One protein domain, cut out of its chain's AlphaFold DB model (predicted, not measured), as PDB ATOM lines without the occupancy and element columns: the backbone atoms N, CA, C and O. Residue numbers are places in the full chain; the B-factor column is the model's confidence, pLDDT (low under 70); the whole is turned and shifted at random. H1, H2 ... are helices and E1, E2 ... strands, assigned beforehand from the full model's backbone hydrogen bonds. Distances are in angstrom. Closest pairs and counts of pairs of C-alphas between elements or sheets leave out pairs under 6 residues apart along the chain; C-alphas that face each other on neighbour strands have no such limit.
ATOM      1  N   MET A 131     135.732 263.608 196.009       82.06
ATOM      2  CA  MET A 131     136.128 264.399 197.173       82.06
ATOM      3  C   MET A 131     135.485 263.843 198.437       82.06
ATOM      4  O   MET A 131     134.353 263.361 198.414       82.06
ATOM      5  N   ALA A 132     136.212 263.912 199.549       86.25
ATOM      6  CA  ALA A 132     135.668 263.615 200.867       86.25
ATOM      7  C   ALA A 132     134.961 264.848 201.443       86.25
ATOM      8  O   ALA A 132     135.395 265.978 201.217       86.25
ATOM      9  N   PHE A 133     133.929 264.624 202.250       87.19
ATOM     10  CA  PHE A 133     133.308 265.648 203.082       87.19
ATOM     11  C   PHE A 133     133.204 265.173 204.534       87.19
ATOM     12  O   PHE A 133     133.125 263.976 204.818       87.19
ATOM     13  N   CYS A 134     133.197 266.129 205.460       91.62
ATOM     14  CA  CYS A 134     132.906 265.905 206.872       91.62
ATOM     15  C   CYS A 134     132.093 267.093 207.357       91.62
ATOM     16  O   CYS A 134     132.596 268.212 207.392       91.62
ATOM     17  N   LEU A 135     130.842 266.858 207.712       93.00
ATOM     18  CA  LEU A 135     129.916 267.889 208.139       93.00
ATOM     19  C   LEU A 135     129.572 267.635 209.597       93.00
ATOM     20  O   LEU A 135     128.976 266.613 209.908       93.00
ATOM     21  N   ASN A 136     129.972 268.545 210.478       93.25
ATOM     22  CA  ASN A 136     129.651 268.467 211.899       93.25
ATOM     23  C   ASN A 136     128.361 269.222 212.215       93.25
ATOM     24  O   ASN A 136     127.928 270.077 211.434       93.25
ATOM     25  N   ASP A 137     127.803 268.921 213.384       95.06
ATOM     26  CA  ASP A 137     126.672 269.632 213.978       95.06
ATOM     27  C   ASP A 137     125.416 269.644 213.093       95.06
ATOM     28  O   ASP A 137     124.654 270.611 213.066       95.06
ATOM     29  N   LYS A 138     125.198 268.575 212.315       95.50
ATOM     30  CA  LYS A 138     124.048 268.476 211.410       95.50
ATOM     31  C   LYS A 138     122.824 267.925 212.119       95.50
ATOM     32  O   LYS A 138     122.900 266.927 212.828       95.50
ATOM     33  N   ILE A 139     121.682 268.561 211.877       96.94
ATOM     34  CA  ILE A 139     120.383 268.042 212.296       96.94
ATOM     35  C   ILE A 139     119.986 266.949 211.310       96.94
ATOM     36  O   ILE A 139     119.784 267.207 210.121       96.94
ATOM     37  N   LEU A 140     119.926 265.719 211.810       97.25
ATOM     38  CA  LEU A 140     119.532 264.560 211.026       97.25
ATOM     39  C   LEU A 140     118.025 264.378 211.118       97.25
ATOM     40  O   LEU A 140     117.460 264.375 212.214       97.25
ATOM     41  N   ASN A 141     117.399 264.129 209.980       97.56
ATOM     42  CA  ASN A 141     116.000 263.756 209.893       97.56
ATOM     43  C   ASN A 141     115.869 262.374 209.255       97.56
ATOM     44  O   ASN A 141     116.627 262.020 208.352       97.56
ATOM     45  N   VAL A 142     114.894 261.608 209.738       96.50
ATOM     46  CA  VAL A 142     114.559 260.262 209.261       96.50
ATOM     47  C   VAL A 142     113.077 260.288 208.917       96.50
ATOM     48  O   VAL A 142     112.268 260.535 209.806       96.50
ATOM     49  N   ASN A 143     112.739 260.100 207.641       93.50
ATOM     50  CA  ASN A 143     111.356 260.191 207.156       93.50
ATOM     51  C   ASN A 143     110.658 258.835 207.107       93.50
ATOM     52  O   ASN A 143     109.458 258.752 207.323       93.50
ATOM     53  N   GLN A 144     111.403 257.793 206.745       92.44
ATOM     54  CA  GLN A 144     110.865 256.455 206.554       92.44
ATOM     55  C   GLN A 144     111.915 255.442 206.974       92.44
ATOM     56  O   GLN A 144     113.102 255.635 206.682       92.44
ATOM     57  N   THR A 145     111.469 254.369 207.616       93.00
ATOM     58  CA  THR A 145     112.288 253.210 207.942       93.00
ATOM     59  C   THR A 145     111.609 251.951 207.412       93.00
ATOM     60  O   THR A 145     110.387 251.848 207.368       93.00
ATOM     61  N   PHE A 146     112.399 250.999 206.937       90.38
ATOM     62  CA  PHE A 146     111.911 249.686 206.525       90.38
ATOM     63  C   PHE A 146     113.026 248.651 206.654       90.38
ATOM     64  O   PHE A 146     114.204 248.985 206.798       90.38
ATOM     65  N   VAL A 147     112.650 247.376 206.616       89.44
ATOM     66  CA  VAL A 147     113.582 246.259 206.771       89.44
ATOM     67  C   VAL A 147     113.741 245.532 205.450       89.44
ATOM     68  O   VAL A 147     112.757 245.182 204.800       89.44
ATOM     69  N   VAL A 148     114.991 245.271 205.080       86.81
ATOM     70  CA  VAL A 148     115.343 244.490 203.893       86.81
ATOM     71  C   VAL A 148     116.179 243.283 204.291       86.81
ATOM     72  O   VAL A 148     116.981 243.343 205.228       86.81
ATOM     73  N   GLN A 149     116.008 242.182 203.567       85.69
ATOM     74  CA  GLN A 149     116.868 241.016 203.695       85.69
ATOM     75  C   GLN A 149     118.148 241.205 202.884       85.69
ATOM     76  O   GLN A 149     118.172 241.860 201.843       85.69
ATOM     77  N   THR A 150     119.241 240.653 203.402       79.69
ATOM     78  CA  THR A 150     120.583 241.037 203.009       79.69
ATOM     79  C   THR A 150     121.528 239.846 202.870       79.69
ATOM     80  O   THR A 150     121.622 239.008 203.754       79.69
ATOM     81  N   THR A 151     122.315 239.758 201.797       72.69
ATOM     82  CA  THR A 151     123.363 238.724 201.657       72.69
ATOM     83  C   THR A 151     124.635 239.020 202.468       72.69
ATOM     84  O   THR A 151     125.541 238.193 202.522       72.69
ATOM     85  N   CYS A 152     124.716 240.175 203.147       69.38
ATOM     86  CA  CYS A 152     125.861 240.596 203.965       69.38
ATOM     87  C   CYS A 152     125.637 240.469 205.482       69.38
ATOM     88  O   CYS A 152     126.390 241.056 206.253       69.38
ATOM     89  N   SER A 153     124.633 239.703 205.929       70.75
ATOM     90  CA  SER A 153     124.311 239.539 207.366       70.75
ATOM     91  C   SER A 153     123.975 240.852 208.080       70.75
ATOM     92  O   SER A 153     124.474 241.107 209.170       70.75
ATOM     93  N   GLY A 154     123.258 241.767 207.427       65.00
ATOM     94  CA  GLY A 154     122.927 243.078 207.996       65.00
ATOM     95  C   GLY A 154     124.138 244.001 208.197       65.00
ATOM     96  O   GLY A 154     123.993 245.167 208.568       65.00
ATOM     97  N   LEU A 155     125.352 243.515 207.910       66.00
ATOM     98  CA  LEU A 155     126.603 244.256 207.971       66.00
ATOM     99  C   LEU A 155     126.791 245.043 206.675       66.00
ATOM    100  O   LEU A 155     127.805 244.873 206.001       66.00
ATOM    101  N   MET A 156     125.799 245.848 206.275       63.38
ATOM    102  CA  MET A 156     125.886 246.744 205.116       63.38
ATOM    103  C   MET A 156     127.026 247.737 205.346       63.38
ATOM    104  O   MET A 156     126.839 248.823 205.886       63.38
ATOM    105  N   CYS A 157     128.242 247.306 205.014       54.94
ATOM    106  CA  CYS A 157     129.443 247.972 205.484       54.94
ATOM    107  C   CYS A 157     129.940 249.046 204.519       54.94
ATOM    108  O   CYS A 157     130.828 249.782 204.912       54.94
ATOM    109  N   ASP A 158     129.370 249.171 203.310       48.97
ATOM    110  CA  ASP A 158     129.963 250.015 202.258       48.97
ATOM    111  C   ASP A 158     129.035 250.436 201.099       48.97
ATOM    112  O   ASP A 158     129.445 251.208 200.233       48.97
ATOM    113  N   LYS A 159     127.806 249.922 201.006       51.19
ATOM    114  CA  LYS A 159     126.854 250.343 199.969       51.19
ATOM    115  C   LYS A 159     125.733 251.099 200.654       51.19
ATOM    116  O   LYS A 159     124.768 250.496 201.092       51.19
ATOM    117  N   GLY A 160     125.874 252.419 200.729       50.09
ATOM    118  CA  GLY A 160     124.865 253.307 201.303       50.09
ATOM    119  C   GLY A 160     123.499 253.233 200.612       50.09
ATOM    120  O   GLY A 160     122.584 253.859 201.106       50.09
ATOM    121  N   ILE A 161     123.344 252.484 199.509       56.00
ATOM    122  CA  ILE A 161     122.087 252.290 198.775       56.00
ATOM    123  C   ILE A 161     121.739 250.794 198.763       56.00
ATOM    124  O   ILE A 161     122.447 250.001 198.133       56.00
ATOM    125  N   ALA A 162     120.633 250.422 199.414       53.66
ATOM    126  CA  ALA A 162     120.120 249.048 199.433       53.66
ATOM    127  C   ALA A 162     119.609 248.552 198.058       53.66
ATOM    128  O   ALA A 162     119.793 247.384 197.730       53.66
ATOM    129  N   GLU A 163     119.045 249.434 197.222       53.06
ATOM    130  CA  GLU A 163     118.470 249.101 195.897       53.06
ATOM    131  C   GLU A 163     119.490 248.581 194.869       53.06
ATOM    132  O   GLU A 163     119.133 247.878 193.930       53.06
ATOM    133  N   GLY A 164     120.784 248.876 195.040       53.91
ATOM    134  CA  GLY A 164     121.848 248.429 194.129       53.91
ATOM    135  C   GLY A 164     122.286 246.979 194.348       53.91
ATOM    136  O   GLY A 164     123.421 246.610 193.995       53.91
ATOM    137  N   TRP A 165     121.450 246.186 195.013       56.34
ATOM    138  CA  TRP A 165     121.780 244.840 195.419       56.34
ATOM    139  C   TRP A 165     121.095 243.789 194.571       56.34
ATOM    140  O   TRP A 165     120.098 243.183 194.942       56.34
ATOM    141  N   ASN A 166     121.715 243.513 193.430       55.38
ATOM    142  CA  ASN A 166     121.453 242.268 192.733       55.38
ATOM    143  C   ASN A 166     122.002 241.144 193.621       55.38
ATOM    144  O   ASN A 166     123.214 241.080 193.855       55.38
ATOM    145  N   GLU A 167     121.103 240.294 194.114       53.22
ATOM    146  CA  GLU A 167     121.306 239.191 195.072       53.22
ATOM    147  C   GLU A 167     122.526 238.296 194.770       53.22
ATOM    148  O   GLU A 167     123.060 237.626 195.651       53.22
ATOM    149  N   THR A 168     123.018 238.319 193.531       46.62
ATOM    150  CA  THR A 168     124.104 237.484 193.012       46.62
ATOM    151  C   THR A 168     125.519 237.981 193.317       46.62
ATOM    152  O   THR A 168     126.459 237.185 193.289       46.62
ATOM    153  N   LYS A 169     125.728 239.271 193.621       53.31
ATOM    154  CA  LYS A 169     127.070 239.803 193.931       53.31
ATOM    155  C   LYS A 169     127.246 239.933 195.439       53.31
ATOM    156  O   LYS A 169     126.841 240.928 196.044       53.31
ATOM    157  N   GLY A 170     127.866 238.911 196.032       48.44
ATOM    158  CA  GLY A 170     128.234 238.888 197.446       48.44
ATOM    159  C   GLY A 170     128.936 240.180 197.865       48.44
ATOM    160  O   GLY A 170     129.817 240.692 197.172       48.44
ATOM    161  N   CYS A 171     128.509 240.744 198.991       55.28
ATOM    162  CA  CYS A 171     129.126 241.940 199.542       55.28
ATOM    163  C   CYS A 171     130.556 241.627 200.021       55.28
ATOM    164  O   CYS A 171     130.803 240.566 200.592       55.28
ATOM    165  N   GLY A 172     131.498 242.560 199.836       50.38
ATOM    166  CA  GLY A 172     132.885 242.414 200.306       50.38
ATOM    167  C   GLY A 172     133.022 242.274 201.831       50.38
ATOM    168  O   GLY A 172     134.086 241.878 202.315       50.38
ATOM    169  N   CYS A 173     131.946 242.533 202.585       55.38
ATOM    170  CA  CYS A 173     131.807 242.237 204.011       55.38
ATOM    171  C   CYS A 173     131.721 240.705 204.219       55.38
ATOM    172  O   CYS A 173     130.667 240.146 204.515       55.38
ATOM    173  N   ILE A 174     132.829 239.989 203.995       48.47
ATOM    174  CA  ILE A 174     132.885 238.527 204.120       48.47
ATOM    175  C   ILE A 174     133.099 238.153 205.584       48.47
ATOM    176  O   ILE A 174     134.222 238.213 206.101       48.47
ATOM    177  N   GLY A 175     132.009 237.702 206.192       54.66
ATOM    178  CA  GLY A 175     131.963 236.968 207.444       54.66
ATOM    179  C   GLY A 175     130.568 237.069 208.035       54.66
ATOM    180  O   GLY A 175     130.332 237.959 208.846       54.66
ATOM    181  N   MET A 176     129.654 236.180 207.625       56.84
ATOM    182  CA  MET A 176     128.413 236.000 208.376       56.84
ATOM    183  C   MET A 176     128.831 235.505 209.756       56.84
ATOM    184  O   MET A 176     129.349 234.393 209.877       56.84
ATOM    185  N   LYS A 177     128.681 236.330 210.792       69.00
ATOM    186  CA  LYS A 177     128.660 235.749 212.125       69.00
ATOM    187  C   LYS A 177     127.309 235.055 212.258       69.00
ATOM    188  O   LYS A 177     126.284 235.664 211.962       69.00
ATOM    189  N   HIS A 178     127.316 233.783 212.641       76.81
ATOM    190  CA  HIS A 178     126.104 232.960 212.698       76.81
ATOM    191  C   HIS A 178     125.039 233.499 213.669       76.81
ATOM    192  O   HIS A 178     123.886 233.088 213.591       76.81
ATOM    193  N   ASP A 179     125.409 234.415 214.562       82.06
ATOM    194  CA  ASP A 179     124.541 235.080 215.533       82.06
ATOM    195  C   ASP A 179     123.891 236.375 215.011       82.06
ATOM    196  O   ASP A 179     122.989 236.898 215.664       82.06
ATOM    197  N   ILE A 180     124.307 236.894 213.848       85.88
ATOM    198  CA  ILE A 180     123.780 238.140 213.274       85.88
ATOM    199  C   ILE A 180     122.795 237.832 212.145       85.88
ATOM    200  O   ILE A 180     123.086 237.069 211.225       85.88
ATOM    201  N   SER A 181     121.626 238.466 212.214       87.50
ATOM    202  CA  SER A 181     120.582 238.381 211.202       87.50
ATOM    203  C   SER A 181     121.044 238.855 209.841       87.50
ATOM    204  O   SER A 181     121.847 239.770 209.699       87.50
ATOM    205  N   ASN A 182     120.442 238.273 208.815       85.94
ATOM    206  CA  ASN A 182     120.547 238.766 207.460       85.94
ATOM    207  C   ASN A 182     119.609 239.950 207.192       85.94
ATOM    208  O   ASN A 182     119.450 240.327 206.041       85.94
ATOM    209  N   LEU A 183     119.025 240.573 208.210       87.81
ATOM    210  CA  LEU A 183     118.188 241.759 208.070       87.81
ATOM    211  C   LEU A 183     119.006 243.043 208.250       87.81
ATOM    212  O   LEU A 183     119.871 243.125 209.123       87.81
ATOM    213  N   ALA A 184     118.706 244.062 207.447       88.00
ATOM    214  CA  ALA A 184     119.182 245.426 207.649       88.00
ATOM    215  C   ALA A 184     118.001 246.383 207.755       88.00
ATOM    216  O   ALA A 184     117.013 246.257 207.030       88.00
ATOM    217  N   ILE A 185     118.148 247.362 208.642       90.56
ATOM    218  CA  ILE A 185     117.229 248.486 208.756       90.56
ATOM    219  C   ILE A 185     117.725 249.573 207.807       90.56
ATOM    220  O   ILE A 185     118.901 249.953 207.829       90.56
ATOM    221  N   VAL A 186     116.827 250.030 206.951       90.81
ATOM    222  CA  VAL A 186     117.085 250.998 205.897       90.81
ATOM    223  C   VAL A 186     116.245 252.234 206.163       90.81
ATOM    224  O   VAL A 186     115.089 252.136 206.562       90.81
ATOM    225  N   HIS A 187     116.838 253.397 205.934       92.56
ATOM    226  CA  HIS A 187     116.252 254.687 206.237       92.56
ATOM    227  C   HIS A 187     116.233 255.593 205.006       92.56
ATOM    228  O   HIS A 187     117.171 255.616 204.207       92.56
ATOM    229  N   CYS A 188     115.202 256.421 204.909       93.62
ATOM    230  CA  CYS A 188     115.221 257.632 204.099       93.62
ATOM    231  C   CYS A 188     115.620 258.794 205.007       93.62
ATOM    232  O   CYS A 188     114.816 259.244 205.828       93.62
ATOM    233  N   ILE A 189     116.864 259.257 204.878       95.25
ATOM    234  CA  ILE A 189     117.407 260.332 205.714       95.25
ATOM    235  C   ILE A 189     117.625 261.607 204.918       95.25
ATOM    236  O   ILE A 189     117.868 261.571 203.711       95.25
ATOM    237  N   TRP A 190     117.590 262.743 205.604       95.62
ATOM    238  CA  TRP A 190     118.015 264.013 205.031       95.62
ATOM    239  C   TRP A 190     118.566 264.959 206.094       95.62
ATOM    240  O   TRP A 190     118.284 264.832 207.287       95.62
ATOM    241  N   PHE A 191     119.360 265.921 205.643       94.81
ATOM    242  CA  PHE A 191     119.898 266.998 206.464       94.81
ATOM    243  C   PHE A 191     120.156 268.231 205.598       94.81
ATOM    244  O   PHE A 191     120.290 268.141 204.375       94.81
ATOM    245  N   GLU A 192     120.224 269.391 206.239       91.81
ATOM    246  CA  GLU A 192     120.471 270.663 205.566       91.81
ATOM    247  C   GLU A 192     121.935 271.087 205.675       91.81
ATOM    248  O   GLU A 192     122.635 270.872 206.675       91.81
ATOM    249  N   THR A 193     122.413 271.708 204.605       86.19
ATOM    250  CA  THR A 193     123.737 272.312 204.538       86.19
ATOM    251  C   THR A 193     123.588 273.800 204.248       86.19
ATOM    252  O   THR A 193     122.964 274.196 203.269       86.19
ATOM    253  N   ASN A 194     124.187 274.629 205.103       71.00
ATOM    254  CA  ASN A 194     124.185 276.088 204.958       71.00
ATOM    255  C   ASN A 194     125.382 276.562 204.117       71.00
ATOM    256  O   ASN A 194     125.880 277.667 204.298       71.00
ATOM    257  N   ASP A 195     125.907 275.705 203.237       61.66
ATOM    258  CA  ASP A 195     127.145 275.967 202.493       61.66
ATOM    259  C   ASP A 195     126.923 276.779 201.203       61.66
ATOM    260  O   ASP A 195     127.836 276.917 200.391       61.66
ATOM    261  N   GLY A 196     125.744 277.383 201.033       51.91
ATOM    262  CA  GLY A 196     125.485 278.352 199.973       51.91
ATOM    263  C   GLY A 196     126.160 279.692 200.263       51.91
ATOM    264  O   GLY A 196     125.527 280.596 200.799       51.91
ATOM    265  N   ASN A 197     127.435 279.842 199.894       46.03
ATOM    266  CA  ASN A 197     128.074 281.154 199.785       46.03
ATOM    267  C   ASN A 197     127.674 281.805 198.451       46.03
ATOM    268  O   ASN A 197     128.488 281.935 197.543       46.03
ATOM    269  N   ASN A 198     126.398 282.163 198.308       47.72
ATOM    270  CA  ASN A 198     125.906 282.873 197.133       47.72
ATOM    271  C   ASN A 198     125.942 284.376 197.412       47.72
ATOM    272  O   ASN A 198     124.922 284.928 197.788       47.72
ATOM    273  N   ASN A 199     127.104 285.026 197.276       51.06
ATOM    274  CA  ASN A 199     127.281 286.475 197.043       51.06
ATOM    275  C   ASN A 199     126.134 287.428 197.489       51.06
ATOM    276  O   ASN A 199     125.657 288.232 196.691       51.06
ATOM    277  N   GLY A 200     125.684 287.367 198.748       49.19
ATOM    278  CA  GLY A 200     124.656 288.269 199.290       49.19
ATOM    279  C   GLY A 200     123.188 287.964 198.941       49.19
ATOM    280  O   GLY A 200     122.324 288.749 199.318       49.19
ATOM    281  N   ILE A 201     122.880 286.846 198.279       52.72
ATOM    282  CA  ILE A 201     121.510 286.326 198.135       52.72
ATOM    283  C   ILE A 201     121.329 285.254 199.210       52.72
ATOM    284  O   ILE A 201     122.190 284.385 199.339       52.72
ATOM    285  N   GLU A 202     120.254 285.354 200.001       51.19
ATOM    286  CA  GLU A 202     119.921 284.449 201.112       51.19
ATOM    287  C   GLU A 202     120.386 283.012 200.844       51.19
ATOM    288  O   GLU A 202     120.060 282.422 199.808       51.19
ATOM    289  N   SER A 203     121.191 282.456 201.758       54.78
ATOM    290  CA  SER A 203     121.725 281.106 201.605       54.78
ATOM    291  C   SER A 203     120.561 280.117 201.573       54.78
ATOM    292  O   SER A 203     120.023 279.748 202.618       54.78
ATOM    293  N   VAL A 204     120.151 279.692 200.381       58.75
ATOM    294  CA  VAL A 204     119.161 278.628 200.236       58.75
ATOM    295  C   VAL A 204     119.777 277.380 200.855       58.75
ATOM    296  O   VAL A 204     120.793 276.876 200.369       58.75
ATOM    297  N   ALA A 205     119.205 276.917 201.968       69.12
ATOM    298  CA  ALA A 205     119.650 275.705 202.634       69.12
ATOM    299  C   ALA A 205     119.585 274.547 201.631       69.12
ATOM    300  O   ALA A 205     118.517 274.195 201.124       69.12
ATOM    301  N   HIS A 206     120.737 273.959 201.306       83.19
ATOM    302  CA  HIS A 206     120.777 272.835 200.386       83.19
ATOM    303  C   HIS A 206     120.478 271.558 201.169       83.19
ATOM    304  O   HIS A 206     121.265 271.138 202.029       83.19
ATOM    305  N   ARG A 207     119.346 270.929 200.850       89.62
ATOM    306  CA  ARG A 207     118.914 269.661 201.441       89.62
ATOM    307  C   ARG A 207     119.608 268.494 200.749       89.62
ATOM    308  O   ARG A 207     119.461 268.301 199.546       89.62
ATOM    309  N   ILE A 208     120.345 267.696 201.514       90.69
ATOM    310  CA  ILE A 208     120.917 266.434 201.041       90.69
ATOM    311  C   ILE A 208     120.010 265.311 201.519       90.69
ATOM    312  O   ILE A 208     119.809 265.151 202.721       90.69
ATOM    313  N   THR A 209     119.485 264.537 200.572       91.44
ATOM    314  CA  THR A 209     118.606 263.395 200.836       91.44
ATOM    315  C   THR A 209     119.303 262.110 200.421       91.44
ATOM    316  O   THR A 209     119.897 262.037 199.346       91.44
ATOM    317  N   HIS A 210     119.205 261.086 201.261       88.56
ATOM    318  CA  HIS A 210     119.658 259.740 200.958       88.56
ATOM    319  C   HIS A 210     118.482 258.780 201.122       88.56
ATOM    320  O   HIS A 210     118.064 258.470 202.239       88.56
ATOM    321  N   THR A 211     117.944 258.310 200.000       86.06
ATOM    322  CA  THR A 211     116.997 257.195 199.986       86.06
ATOM    323  C   THR A 211     117.787 255.900 200.154       86.06
ATOM    324  O   THR A 211     118.919 255.786 199.678       86.06
ATOM    325  N   ASN A 212     117.240 254.930 200.877       83.56
ATOM    326  CA  ASN A 212     117.860 253.616 201.065       83.56
ATOM    327  C   ASN A 212     119.170 253.573 201.877       83.56
ATOM    328  O   ASN A 212     119.997 252.685 201.655       83.56
ATOM    329  N   PHE A 213     119.356 254.499 202.817       87.00
ATOM    330  CA  PHE A 213     120.530 254.555 203.682       87.00
ATOM    331  C   PHE A 213     120.515 253.455 204.747       87.00
ATOM    332  O   PHE A 213     119.591 253.364 205.550       87.00
ATOM    333  N   SER A 214     121.584 252.665 204.820       86.31
ATOM    334  CA  SER A 214     121.813 251.734 205.924       86.31
ATOM    335  C   SER A 214     123.293 251.684 206.267       86.31
ATOM    336  O   SER A 214     124.140 251.549 205.385       86.31
ATOM    337  N   LEU A 215     123.603 251.794 207.558       83.75
ATOM    338  CA  LEU A 215     124.942 251.600 208.095       83.75
ATOM    339  C   LEU A 215     124.828 250.903 209.443       83.75
ATOM    340  O   LEU A 215     124.189 251.409 210.361       83.75
ATOM    341  N   THR A 216     125.548 249.799 209.615       83.62
ATOM    342  CA  THR A 216     125.546 249.051 210.880       83.62
ATOM    343  C   THR A 216     125.941 249.917 212.077       83.62
ATOM    344  O   THR A 216     125.343 249.814 213.144       83.62
ATOM    345  N   LYS A 217     126.925 250.811 211.907       84.38
ATOM    346  CA  LYS A 217     127.334 251.761 212.956       84.38
ATOM    347  C   LYS A 217     126.197 252.707 213.355       84.38
ATOM    348  O   LYS A 217     126.060 253.013 214.535       84.38
ATOM    349  N   PHE A 218     125.388 253.137 212.386       90.81
ATOM    350  CA  PHE A 218     124.220 253.968 212.652       90.81
ATOM    351  C   PHE A 218     123.139 253.167 213.382       90.81
ATOM    352  O   PHE A 218     122.635 253.634 214.396       90.81
ATOM    353  N   SER A 219     122.873 251.922 212.974       92.00
ATOM    354  CA  SER A 219     121.920 251.058 213.683       92.00
ATOM    355  C   SER A 219     122.287 250.822 215.146       92.00
ATOM    356  O   SER A 219     121.433 250.862 216.023       92.00
ATOM    357  N   LEU A 220     123.576 250.680 215.455       90.94
ATOM    358  CA  LEU A 220     124.054 250.549 216.836       90.94
ATOM    359  C   LEU A 220     123.923 251.839 217.672       90.94
ATOM    360  O   LEU A 220     124.151 251.809 218.887       90.94
ATOM    361  N   CYS A 221     123.557 252.972 217.063       93.69
ATOM    362  CA  CYS A 221     123.202 254.180 217.805       93.69
ATOM    363  C   CYS A 221     121.816 254.068 218.448       93.69
ATOM    364  O   CYS A 221     121.622 254.665 219.501       93.69
ATOM    365  N   TYR A 222     120.897 253.284 217.876       96.06
ATOM    366  CA  TYR A 222     119.532 253.113 218.386       96.06
ATOM    367  C   TYR A 222     119.176 251.675 218.792       96.06
ATOM    368  O   TYR A 222     118.146 251.474 219.422       96.06
ATOM    369  N   LEU A 223     120.033 250.686 218.523       95.75
ATOM    370  CA  LEU A 223     119.900 249.313 219.024       95.75
ATOM    371  C   LEU A 223     120.954 249.007 220.097       95.75
ATOM    372  O   LEU A 223     122.114 249.413 219.972       95.75
ATOM    373  N   THR A 224     120.602 248.214 221.115       95.38
ATOM    374  CA  THR A 224     121.574 247.702 222.109       95.38
ATOM    375  C   THR A 224     122.560 246.683 221.522       95.38
ATOM    376  O   THR A 224     123.603 246.402 222.116       95.38
ATOM    377  N   GLY A 225     122.290 246.157 220.324       92.19
ATOM    378  CA  GLY A 225     123.213 245.321 219.563       92.19
ATOM    379  C   GLY A 225     122.673 244.962 218.179       92.19
ATOM    380  O   GLY A 225     121.690 245.528 217.718       92.19
ATOM    381  N   HIS A 226     123.327 244.013 217.508       91.31
ATOM    382  CA  HIS A 226     122.853 243.505 216.218       91.31
ATOM    383  C   HIS A 226     121.543 242.717 216.350       91.31
ATOM    384  O   HIS A 226     121.310 242.079 217.381       91.31
ATOM    385  N   ILE A 227     120.745 242.721 215.277       91.38
ATOM    386  CA  ILE A 227     119.546 241.885 215.146       91.38
ATOM    387  C   ILE A 227     119.980 240.407 215.200       91.38
ATOM    388  O   ILE A 227     120.868 240.030 214.429       91.38
ATOM    389  N   PRO A 228     119.405 239.576 216.087       91.50
ATOM    390  CA  PRO A 228     119.742 238.155 216.183       91.50
ATOM    391  C   PRO A 228     119.370 237.362 214.925       91.50
ATOM    392  O   PRO A 228     118.344 237.627 214.300       91.50
ATOM    393  N   SER A 229     120.162 236.347 214.574       90.06
ATOM    394  CA  SER A 229     119.930 235.513 213.382       90.06
ATOM    395  C   SER A 229     118.634 234.701 213.378       90.06
ATOM    396  O   SER A 229     118.184 234.296 212.308       90.06
ATOM    397  N   SER A 230     118.006 234.509 214.538       90.06
ATOM    398  CA  SER A 230     116.682 233.892 214.676       90.06
ATOM    399  C   SER A 230     115.540 234.766 214.148       90.06
ATOM    400  O   SER A 230     114.480 234.241 213.802       90.06
ATOM    401  N   ILE A 231     115.738 236.085 214.069       89.88
ATOM    402  CA  ILE A 231     114.682 237.032 213.707       89.88
ATOM    403  C   ILE A 231     114.445 237.015 212.200       89.88
ATOM    404  O   ILE A 231     115.361 237.228 211.403       89.88
ATOM    405  N   ARG A 232     113.183 236.789 211.823       88.50
ATOM    406  CA  ARG A 232     112.699 236.811 210.437       88.50
ATOM    407  C   ARG A 232     112.189 238.199 210.064       88.50
ATOM    408  O   ARG A 232     111.697 238.930 210.917       88.50
ATOM    409  N   GLN A 233     112.227 238.529 208.773       87.81
ATOM    410  CA  GLN A 233     111.731 239.816 208.269       87.81
ATOM    411  C   GLN A 233     110.264 240.069 208.644       87.81
ATOM    412  O   GLN A 233     109.904 241.203 208.937       87.81
ATOM    413  N   SER A 234     109.434 239.020 208.683       86.31
ATOM    414  CA  SER A 234     108.013 239.113 209.040       86.31
ATOM    415  C   SER A 234     107.767 239.678 210.441       86.31
ATOM    416  O   SER A 234     106.800 240.404 210.614       86.31
ATOM    417  N   VAL A 235     108.661 239.408 211.402       86.12
ATOM    418  CA  VAL A 235     108.587 239.934 212.784       86.12
ATOM    419  C   VAL A 235     108.864 241.441 212.822       86.12
ATOM    420  O   VAL A 235     108.402 242.160 213.698       86.12
ATOM    421  N   LEU A 236     109.636 241.938 211.852       86.31
ATOM    422  CA  LEU A 236     109.977 243.354 211.713       86.31
ATOM    423  C   LEU A 236     109.193 244.034 210.583       86.31
ATOM    424  O   LEU A 236     109.601 245.087 210.095       86.31
ATOM    425  N   SER A 237     108.108 243.419 210.114       78.94
ATOM    426  CA  SER A 237     107.255 243.982 209.070       78.94
ATOM    427  C   SER A 237     106.045 244.652 209.709       78.94
ATOM    428  O   SER A 237     105.393 244.060 210.561       78.94
ATOM    429  N   ALA A 238     105.695 245.858 209.254       64.88
ATOM    430  CA  ALA A 238     104.543 246.619 209.761       64.88
ATOM    431  C   ALA A 238     103.184 245.904 209.586       64.88
ATOM    432  O   ALA A 238     102.179 246.338 210.137       64.88
ATOM    433  N   THR A 239     103.148 244.827 208.800       63.00
ATOM    434  CA  THR A 239     101.969 244.011 208.483       63.00
ATOM    435  C   THR A 239     102.006 242.617 209.119       63.00
ATOM    436  O   THR A 239     101.245 241.744 208.702       63.00
ATOM    437  N   GLY A 240     102.897 242.375 210.090       54.34
ATOM    438  CA  GLY A 240     102.983 241.102 210.808       54.34
ATOM    439  C   GLY A 240     101.624 240.690 211.385       54.34
ATOM    440  O   GLY A 240     101.039 241.395 212.202       54.34
ATOM    441  N   GLY A 241     101.098 239.544 210.938       52.31
ATOM    442  CA  GLY A 241      99.778 239.034 211.337       52.31
ATOM    443  C   GLY A 241      99.668 238.597 212.803       52.31
ATOM    444  O   GLY A 241      98.602 238.154 213.219       52.31
ATOM    445  N   ASP A 242     100.749 238.706 213.575       56.91
ATOM    446  CA  ASP A 242     100.825 238.385 215.002       56.91
ATOM    447  C   ASP A 242     100.570 239.599 215.916       56.91
ATOM    448  O   ASP A 242     100.532 239.450 217.136       56.91
ATOM    449  N   GLY A 243     100.369 240.797 215.348       56.16
ATOM    450  CA  GLY A 243     100.151 242.027 216.113       56.16
ATOM    451  C   GLY A 243     101.407 242.560 216.811       56.16
ATOM    452  O   GLY A 243     101.304 243.491 217.612       56.16
ATOM    453  N   SER A 244     102.588 242.000 216.527       62.94
ATOM    454  CA  SER A 244     103.850 242.485 217.079       62.94
ATOM    455  C   SER A 244     104.368 243.689 216.281       62.94
ATOM    456  O   SER A 244     104.855 243.591 215.159       62.94
ATOM    457  N   ASN A 245     104.272 244.877 216.879       76.12
ATOM    458  CA  ASN A 245     104.707 246.136 216.272       76.12
ATOM    459  C   ASN A 245     106.202 246.424 216.520       76.12
ATOM    460  O   ASN A 245     106.586 247.569 216.739       76.12
ATOM    461  N   CYS A 246     107.076 245.412 216.445       87.88
ATOM    462  CA  CYS A 246     108.502 245.573 216.774       87.88
ATOM    463  C   CYS A 246     109.192 246.660 215.931       87.88
ATOM    464  O   CYS A 246     110.096 247.342 216.411       87.88
ATOM    465  N   LEU A 247     108.777 246.835 214.668       90.31
ATOM    466  CA  LEU A 247     109.302 247.911 213.824       90.31
ATOM    467  C   LEU A 247     108.930 249.297 214.365       90.31
ATOM    468  O   LEU A 247     109.779 250.179 214.342       90.31
ATOM    469  N   TRP A 248     107.715 249.468 214.889       91.19
ATOM    470  CA  TRP A 248     107.260 250.738 215.458       91.19
ATOM    471  C   TRP A 248     108.059 251.085 216.714       91.19
ATOM    472  O   TRP A 248     108.533 252.205 216.847       91.19
ATOM    473  N   ASP A 249     108.318 250.108 217.589       93.06
ATOM    474  CA  ASP A 249     109.149 250.328 218.781       93.06
ATOM    475  C   ASP A 249     110.595 250.711 218.418       93.06
ATOM    476  O   ASP A 249     111.247 251.517 219.097       93.06
ATOM    477  N   ILE A 250     111.114 250.134 217.329       94.62
ATOM    478  CA  ILE A 250     112.414 250.499 216.765       94.62
ATOM    479  C   ILE A 250     112.364 251.917 216.178       94.62
ATOM    480  O   ILE A 250     113.297 252.686 216.408       94.62
ATOM    481  N   GLU A 251     111.309 252.290 215.453       95.06
ATOM    482  CA  GLU A 251     111.101 253.644 214.917       95.06
ATOM    483  C   GLU A 251     111.010 254.692 216.030       95.06
ATOM    484  O   GLU A 251     111.692 255.718 215.960       95.06
ATOM    485  N   ASP A 252     110.302 254.388 217.114       95.94
ATOM    486  CA  ASP A 252     110.241 255.214 218.317       95.94
ATOM    487  C   ASP A 252     111.629 255.391 218.952       95.94
ATOM    488  O   ASP A 252     112.014 256.491 219.360       95.94
ATOM    489  N   ALA A 253     112.427 254.321 219.034       97.38
ATOM    490  CA  ALA A 253     113.801 254.408 219.529       97.38
ATOM    491  C   ALA A 253     114.699 255.242 218.603       97.38
ATOM    492  O   ALA A 253     115.508 256.040 219.089       97.38
ATOM    493  N   ILE A 254     114.541 255.102 217.282       97.25
ATOM    494  CA  ILE A 254     115.231 255.924 216.281       97.25
ATOM    495  C   ILE A 254     114.885 257.396 216.499       97.25
ATOM    496  O   ILE A 254     115.796 258.222 216.560       97.25
ATOM    497  N   GLU A 255     113.605 257.735 216.657       97.94
ATOM    498  CA  GLU A 255     113.159 259.105 216.899       97.94
ATOM    499  C   GLU A 255     113.723 259.671 218.209       97.94
ATOM    500  O   GLU A 255     114.309 260.759 218.201       97.94
ATOM    501  N   ARG A 256     113.621 258.931 219.320       98.31
ATOM    502  CA  ARG A 256     114.164 259.355 220.620       98.31
ATOM    503  C   ARG A 256     115.665 259.622 220.546       98.31
ATOM    504  O   ARG A 256     116.121 260.686 220.970       98.31
ATOM    505  N   VAL A 257     116.434 258.691 219.979       98.31
ATOM    506  CA  VAL A 257     117.888 258.833 219.808       98.31
ATOM    507  C   VAL A 257     118.222 260.004 218.890       98.31
ATOM    508  O   VAL A 257     119.068 260.827 219.234       98.31
ATOM    509  N   ARG A 258     117.546 260.117 217.743       97.81
ATOM    510  CA  ARG A 258     117.720 261.216 216.786       97.81
ATOM    511  C   ARG A 258     117.484 262.567 217.452       97.81
ATOM    512  O   ARG A 258     118.346 263.437 217.349       97.81
ATOM    513  N   ASN A 259     116.359 262.738 218.146       98.38
ATOM    514  CA  ASN A 259     115.992 263.986 218.817       98.38
ATOM    515  C   ASN A 259     116.982 264.331 219.937       98.38
ATOM    516  O   ASN A 259     117.402 265.483 220.065       98.38
ATOM    517  N   TYR A 260     117.418 263.330 220.704       98.50
ATOM    518  CA  TYR A 260     118.421 263.522 221.747       98.50
ATOM    519  C   TYR A 260     119.765 263.980 221.167       98.50
ATOM    520  O   TYR A 260     120.311 264.986 221.606       98.50
ATOM    521  N   VAL A 261     120.276 263.322 220.126       98.12
ATOM    522  CA  VAL A 261     121.543 263.720 219.489       98.12
ATOM    523  C   VAL A 261     121.419 265.084 218.798       98.12
ATOM    524  O   VAL A 261     122.296 265.928 218.964       98.12
ATOM    525  N   ASN A 262     120.311 265.358 218.099       97.88
ATOM    526  CA  ASN A 262     120.049 266.655 217.457       97.88
ATOM    527  C   ASN A 262     120.091 267.827 218.453       97.88
ATOM    528  O   ASN A 262     120.605 268.889 218.116       97.88
ATOM    529  N   THR A 263     119.605 267.629 219.682       98.00
ATOM    530  CA  THR A 263     119.626 268.652 220.746       98.00
ATOM    531  C   THR A 263     120.966 268.755 221.484       98.00
ATOM    532  O   THR A 263     121.181 269.717 222.216       98.00
ATOM    533  N   HIS A 264     121.891 267.815 221.268       97.00
ATOM    534  CA  HIS A 264     123.193 267.732 221.941       97.00
ATOM    535  C   HIS A 264     124.354 267.813 220.936       97.00
ATOM    536  O   HIS A 264     125.262 266.983 220.924       97.00
ATOM    537  N   GLY A 265     124.318 268.820 220.060       94.31
ATOM    538  CA  GLY A 265     125.386 269.078 219.088       94.31
ATOM    539  C   GLY A 265     125.250 268.320 217.767       94.31
ATOM    540  O   GLY A 265     126.163 268.358 216.950       94.31
ATOM    541  N   GLY A 266     124.127 267.643 217.521       96.44
ATOM    542  CA  GLY A 266     123.805 267.048 216.227       96.44
ATOM    543  C   GLY A 266     124.721 265.901 215.811       96.44
ATOM    544  O   GLY A 266     125.371 265.241 216.625       96.44
ATOM    545  N   TRP A 267     124.749 265.658 214.506       96.94
ATOM    546  CA  TRP A 267     125.444 264.541 213.888       96.94
ATOM    547  C   TRP A 267     126.654 265.005 213.081       96.94
ATOM    548  O   TRP A 267     126.589 265.982 212.328       96.94
ATOM    549  N   THR A 268     127.740 264.243 213.178       94.62
ATOM    550  CA  THR A 268     128.834 264.274 212.216       94.62
ATOM    551  C   THR A 268     128.535 263.300 211.083       94.62
ATOM    552  O   THR A 268     128.367 262.096 211.299       94.62
ATOM    553  N   ILE A 269     128.513 263.826 209.862       94.00
ATOM    554  CA  ILE A 269     128.256 263.090 208.626       94.00
ATOM    555  C   ILE A 269     129.533 263.092 207.796       94.00
ATOM    556  O   ILE A 269     130.034 264.151 207.413       94.00
ATOM    557  N   ILE A 270     130.061 261.906 207.514       89.56
ATOM    558  CA  ILE A 270     131.294 261.713 206.753       89.56
ATOM    559  C   ILE A 270     130.965 260.899 205.517       89.56
ATOM    560  O   ILE A 270     130.289 259.867 205.582       89.56
ATOM    561  N   GLY A 271     131.480 261.336 204.382       88.44
ATOM    562  CA  GLY A 271     131.255 260.637 203.138       88.44
ATOM    563  C   GLY A 271     132.139 261.130 202.016       88.44
ATOM    564  O   GLY A 271     133.076 261.904 202.211       88.44
ATOM    565  N   TRP A 272     131.802 260.664 200.827       85.81
ATOM    566  CA  TRP A 272     132.420 261.069 199.579       85.81
ATOM    567  C   TRP A 272     131.347 261.598 198.651       85.81
ATOM    568  O   TRP A 272     130.182 261.211 198.744       85.81
ATOM    569  N   TYR A 273     131.738 262.464 197.737       85.50
ATOM    570  CA  TYR A 273     130.846 262.960 196.712       85.50
ATOM    571  C   TYR A 273     131.591 263.124 195.396       85.50
ATOM    572  O   TYR A 273     132.798 263.380 195.359       85.50
ATOM    573  N   LYS A 274     130.854 262.933 194.308       85.06
ATOM    574  CA  LYS A 274     131.332 263.135 192.942       85.06
ATOM    575  C   LYS A 274     130.226 263.743 192.106       85.06
ATOM    576  O   LYS A 274     129.043 263.538 192.389       85.06
ATOM    577  N   GLN A 310     124.041 266.354 188.685       82.12
ATOM    578  CA  GLN A 310     123.913 266.644 190.114       82.12
ATOM    579  C   GLN A 310     124.999 265.912 190.916       82.12
ATOM    580  O   GLN A 310     125.518 264.871 190.492       82.12
ATOM    581  N   LEU A 311     125.368 266.459 192.076       85.31
ATOM    582  CA  LEU A 311     126.289 265.779 192.981       85.31
ATOM    583  C   LEU A 311     125.653 264.493 193.508       85.31
ATOM    584  O   LEU A 311     124.537 264.495 194.018       85.31
ATOM    585  N   ASN A 312     126.405 263.404 193.411       84.50
ATOM    586  CA  ASN A 312     126.065 262.140 194.037       84.50
ATOM    587  C   ASN A 312     126.853 262.012 195.332       84.50
ATOM    588  O   ASN A 312     128.080 262.141 195.328       84.50
ATOM    589  N   PHE A 313     126.145 261.722 196.416       85.62
ATOM    590  CA  PHE A 313     126.718 261.581 197.746       85.62
ATOM    591  C   PHE A 313     126.782 260.113 198.144       85.62
ATOM    592  O   PHE A 313     125.913 259.313 197.808       85.62
ATOM    593  N   HIS A 314     127.814 259.768 198.900       84.00
ATOM    594  CA  HIS A 314     127.973 258.462 199.507       84.00
ATOM    595  C   HIS A 314     128.401 258.640 200.961       84.00
ATOM    596  O   HIS A 314     129.554 258.968 201.243       84.00
ATOM    597  N   ILE A 315     127.456 258.450 201.882       86.94
ATOM    598  CA  ILE A 315     127.704 258.545 203.323       86.94
ATOM    599  C   ILE A 315     128.364 257.247 203.784       86.94
ATOM    600  O   ILE A 315     127.843 256.158 203.547       86.94
ATOM    601  N   VAL A 316     129.503 257.375 204.456       83.12
ATOM    602  CA  VAL A 316     130.292 256.248 204.976       83.12
ATOM    603  C   VAL A 316     130.209 256.167 206.491       83.12
ATOM    604  O   VAL A 316     130.323 255.087 207.068       83.12
ATOM    605  N   GLU A 317     129.994 257.298 207.158       87.12
ATOM    606  CA  GLU A 317     129.890 257.329 208.606       87.12
ATOM    607  C   GLU A 317     128.896 258.405 209.060       87.12
ATOM    608  O   GLU A 317     128.870 259.517 208.534       87.12
ATOM    609  N   LEU A 318     128.059 258.042 210.033       91.62
ATOM    610  CA  LEU A 318     127.047 258.899 210.640       91.62
ATOM    611  C   LEU A 318     127.081 258.669 212.150       91.62
ATOM    612  O   LEU A 318     126.868 257.547 212.614       91.62
ATOM    613  N   LEU A 319     127.428 259.710 212.898       92.00
ATOM    614  CA  LEU A 319     127.818 259.639 214.307       92.00
ATOM    615  C   LEU A 319     127.240 260.828 215.070       92.00
ATOM    616  O   LEU A 319     127.149 261.895 214.473       92.00
ATOM    617  N   PRO A 320     126.986 260.727 216.381       95.44
ATOM    618  CA  PRO A 320     126.874 261.919 217.214       95.44
ATOM    619  C   PRO A 320     128.151 262.774 217.132       95.44
ATOM    620  O   PRO A 320     129.256 262.224 217.194       95.44
ATOM    621  N   THR A 321     128.009 264.097 216.987       93.81
ATOM    622  CA  THR A 321     129.161 265.017 216.937       93.81
ATOM    623  C   THR A 321     129.872 265.086 218.282       93.81
ATOM    624  O   THR A 321     131.102 265.082 218.333       93.81
ATOM    625  N   ASP A 322     129.107 265.146 219.376       92.00
ATOM    626  CA  ASP A 322     129.671 265.214 220.721       92.00
ATOM    627  C   ASP A 322     130.360 263.888 221.078       92.00
ATOM    628  O   ASP A 322     129.746 262.824 221.198       92.00
ATOM    629  N   CYS A 323     131.675 263.952 221.280       87.44
ATOM    630  CA  CYS A 323     132.473 262.787 221.627       87.44
ATOM    631  C   CYS A 323     132.062 262.132 222.962       87.44
ATOM    632  O   CYS A 323     132.351 260.948 223.169       87.44
ATOM    633  N   LEU A 324     131.364 262.853 223.848       89.69
ATOM    634  CA  LEU A 324     130.881 262.339 225.131       89.69
ATOM    635  C   LEU A 324     129.925 261.157 224.959       89.69
ATOM    636  O   LEU A 324     129.918 260.268 225.811       89.69
ATOM    637  N   PHE A 325     129.223 261.060 223.828       90.50
ATOM    638  CA  PHE A 325     128.393 259.905 223.479       90.50
ATOM    639  C   PHE A 325     129.160 258.586 223.328       90.50
ATOM    640  O   PHE A 325     128.532 257.530 223.289       90.50
ATOM    641  N   PHE A 326     130.495 258.606 223.249       85.88
ATOM    642  CA  PHE A 326     131.317 257.399 223.096       85.88
ATOM    643  C   PHE A 326     131.997 256.943 224.393       85.88
ATOM    644  O   PHE A 326     132.552 255.843 224.431       85.88
ATOM    645  N   TYR A 327     131.943 257.734 225.466       85.06
ATOM    646  CA  TYR A 327     132.631 257.433 226.723       85.06
ATOM    647  C   TYR A 327     131.646 256.935 227.788       85.06
ATOM    648  O   TYR A 327     130.802 257.685 228.255       85.06
ATOM    649  N   ARG A 328     131.789 255.680 228.239       87.88
ATOM    650  CA  ARG A 328     130.822 255.010 229.144       87.88
ATOM    651  C   ARG A 328     130.532 255.734 230.465       87.88
ATOM    652  O   ARG A 328     129.490 255.519 231.083       87.88
ATOM    653  N   ASN A 329     131.458 256.578 230.906       91.38
ATOM    654  CA  ASN A 329     131.374 257.265 232.190       91.38
ATOM    655  C   ASN A 329     130.668 258.628 232.109       91.38
ATOM    656  O   ASN A 329     130.534 259.288 233.135       91.38
ATOM    657  N   THR A 330     130.214 259.055 230.927       92.81
ATOM    658  CA  THR A 330     129.527 260.339 230.736       92.81
ATOM    659  C   THR A 330     128.018 260.198 230.923       92.81
ATOM    660  O   THR A 330     127.445 259.116 230.756       92.81
ATOM    661  N   SER A 331     127.350 261.303 231.257       97.25
ATOM    662  CA  SER A 331     125.886 261.347 231.314       97.25
ATOM    663  C   SER A 331     125.270 261.152 229.927       97.25
ATOM    664  O   SER A 331     124.316 260.391 229.802       97.25
ATOM    665  N   GLN A 332     125.859 261.736 228.879       94.56
ATOM    666  CA  GLN A 332     125.396 261.621 227.492       94.56
ATOM    667  C   GLN A 332     125.370 260.167 227.016       94.56
ATOM    668  O   GLN A 332     124.380 259.729 226.433       94.56
ATOM    669  N   TRP A 333     126.425 259.389 227.292       95.56
ATOM    670  CA  TRP A 333     126.460 257.970 226.932       95.56
ATOM    671  C   TRP A 333     125.373 257.180 227.664       95.56
ATOM    672  O   TRP A 333     124.699 256.350 227.052       95.56
ATOM    673  N   ARG A 334     125.177 257.427 228.966       97.31
ATOM    674  CA  ARG A 334     124.155 256.728 229.763       97.31
ATOM    675  C   ARG A 334     122.755 257.042 229.248       97.31
ATOM    676  O   ARG A 334     122.017 256.114 228.938       97.31
ATOM    677  N   SER A 335     122.438 258.326 229.081       97.81
ATOM    678  CA  SER A 335     121.160 258.781 228.535       97.81
ATOM    679  C   SER A 335     120.910 258.200 227.147       97.81
ATOM    680  O   SER A 335     119.857 257.619 226.925       97.81
ATOM    681  N   LEU A 336     121.895 258.251 226.241       96.44
ATOM    682  CA  LEU A 336     121.756 257.679 224.901       96.44
ATOM    683  C   LEU A 336     121.431 256.182 224.949       96.44
ATOM    684  O   LEU A 336     120.557 255.740 224.214       96.44
ATOM    685  N   ASN A 337     122.107 255.397 225.797       96.50
ATOM    686  CA  ASN A 337     121.845 253.955 225.879       96.50
ATOM    687  C   ASN A 337     120.475 253.614 226.464       96.50
ATOM    688  O   ASN A 337     119.915 252.603 226.059       96.50
ATOM    689  N   LEU A 338     119.925 254.444 227.355       97.38
ATOM    690  CA  LEU A 338     118.563 254.264 227.873       97.38
ATOM    691  C   LEU A 338     117.485 254.509 226.808       97.38
ATOM    692  O   LEU A 338     116.377 254.003 226.942       97.38
ATOM    693  N   LEU A 339     117.794 255.271 225.755       97.94
ATOM    694  CA  LEU A 339     116.860 255.550 224.659       97.94
ATOM    695  C   LEU A 339     116.848 254.462 223.578       97.94
ATOM    696  O   LEU A 339     115.948 254.462 222.735       97.94
ATOM    697  N   LYS A 340     117.844 253.565 223.579       97.44
ATOM    698  CA  LYS A 340     117.983 252.509 222.573       97.44
ATOM    699  C   LYS A 340     116.929 251.428 222.751       97.44
ATOM    700  O   LYS A 340     116.536 251.098 223.865       97.44
ATOM    701  N   TYR A 341     116.554 250.818 221.639       96.38
ATOM    702  CA  TYR A 341     115.734 249.623 221.616       96.38
ATOM    703  C   TYR A 341     116.544 248.412 222.092       96.38
ATOM    704  O   TYR A 341     117.647 248.148 221.585       96.38
ATOM    705  N   ASP A 342     116.005 247.679 223.068       95.31
ATOM    706  CA  ASP A 342     116.655 246.484 223.587       95.31
ATOM    707  C   ASP A 342     116.393 245.283 222.677       95.31
ATOM    708  O   ASP A 342     115.284 244.762 222.604       95.31
ATOM    709  N   LYS A 343     117.448 244.780 222.028       90.94
ATOM    710  CA  LYS A 343     117.353 243.632 221.120       90.94
ATOM    711  C   LYS A 343     116.812 242.356 221.777       90.94
ATOM    712  O   LYS A 343     116.414 241.452 221.049       90.94
ATOM    713  N   SER A 344     116.844 242.235 223.110       90.50
ATOM    714  CA  SER A 344     116.276 241.071 223.805       90.50
ATOM    715  C   SER A 344     114.759 240.956 223.602       90.50
ATOM    716  O   SER A 344     114.248 239.839 223.547       90.50
ATOM    717  N   GLN A 345     114.077 242.084 223.371       88.62
ATOM    718  CA  GLN A 345     112.640 242.166 223.087       88.62
ATOM    719  C   GLN A 345     112.256 241.510 221.752       88.62
ATOM    720  O   GLN A 345     111.114 241.113 221.565       88.62
ATOM    721  N   LEU A 346     113.214 241.314 220.838       86.50
ATOM    722  CA  LEU A 346     112.964 240.587 219.588       86.50
ATOM    723  C   LEU A 346     112.805 239.079 219.804       86.50
ATOM    724  O   LEU A 346     112.154 238.412 219.009       86.50
ATOM    725  N   ASN A 347     113.400 238.523 220.863       80.50
ATOM    726  CA  ASN A 347     113.388 237.078 221.106       80.50
ATOM    727  C   ASN A 347     112.117 236.597 221.824       80.50
ATOM    728  O   ASN A 347     111.913 235.391 221.933       80.50
TER     729      ASN A 347
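Overview. This is residues 131 to 274 and 310 to 347 of the 350 residues of the protein "Hypothetical protein" of Corethron hystrix (UniProt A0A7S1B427). Two small antiparallel sheets, E2-E3-E4 and E1-E5-E6, cross and meet loosely where E4 passes E6; the short helix H1 sits beside both, and the long helix H3 lies over E2 and reaches to the other sheet with its last residues. H4, H5 and H6 string out along the side of H3, residues 150 to 182 make a long loop, and residues 197 to 202 stick out at the tip of the E3-E4 hairpin. The 182 printed residues, mixed in class, have six named strands and six named helices in the order E1 E2 E3 E4 H1 H2 H3 E5 E6 H4 H5 H6. The whole is compact, with a radius of gyration of the C-alphas of 17.2 A and spans of 57 by 43 by 30 A.

Arrangement. Begin at E1, residues 131 to 138, in a strongly twisted sheet with E5, residues 267 to 274, and E6, residues 311 to 320, in that order. Within hydrogen-bond range are N 133 and O 271, 2.9 A, and N 270 and O 317, 2.9 A. Next, E2, E3 and E4, residues 141 to 149, 183 to 193 and 206 to 213, form a meander of two hairpins, each strand the antiparallel neighbour of the one before; see N 143 and O 188, 2.9 A, and N 191 and O 208, 3.1 A. The closest C-alphas of E4 and E6, His 210 and Phe 313, are 8.0 A apart. H1, residues 216 to 222, only grazes both sheets. H2, residues 233 to 236, only just touches H3, residues 246 to 263, with 3 pairs of C-alphas within 8 A, Leu 236 and Leu 247 closest at 5.1 A. H3 is over E2 at a height over the sheet of 8.5 A; its residues 250 to 257 alone touch H1, about perpendicular at 85 degrees, Ile 254 and Tyr 222 having the closest C-alphas, 5.6 A. H4, residues 323 to 326, touches H5, residues 331 to 338, closest at C-alphas 325 and 333, 4.4 A. H5 and H6, residues 343 to 347, are each close but not clearly touching H3, with closest C-alphas 336 and 257, 6.5 A, and 346 and 246, 7.3 A. Every O i to N i+4 pair is within hydrogen-bond range in H3 and H5, but 1 of 3 in H1 and 0 of 1 in H6, where O i to N i+3 gives 3 of 4 and 2 of 2; H2 and H4 are too short for such a pair.

Along the chain. Find C-alpha 131 at (136.128, 264.399, 197.173), where E1 begins its 19.1 A. E2 measures 23.6 A and bends at residue 144; E3 measures 31.3 A. H3 starts at (108.502, 245.573, 216.774) and runs 25.9 A; H6 ends at (113.388, 237.078, 221.106).

Size, cuts and confidence. The C-alphas farthest apart, Asn 199 and Asp 242, are 57.8 A apart. Residues 275 to 309 are not printed, and C-alphas 274 and 310 stand 8.7 A apart across the cut. The links E2 to E3 and E3 to E4 are long. Low pLDDT, under 70, marks residue 152 and residues 154 to 177, 195 to 205 and 238 to 244.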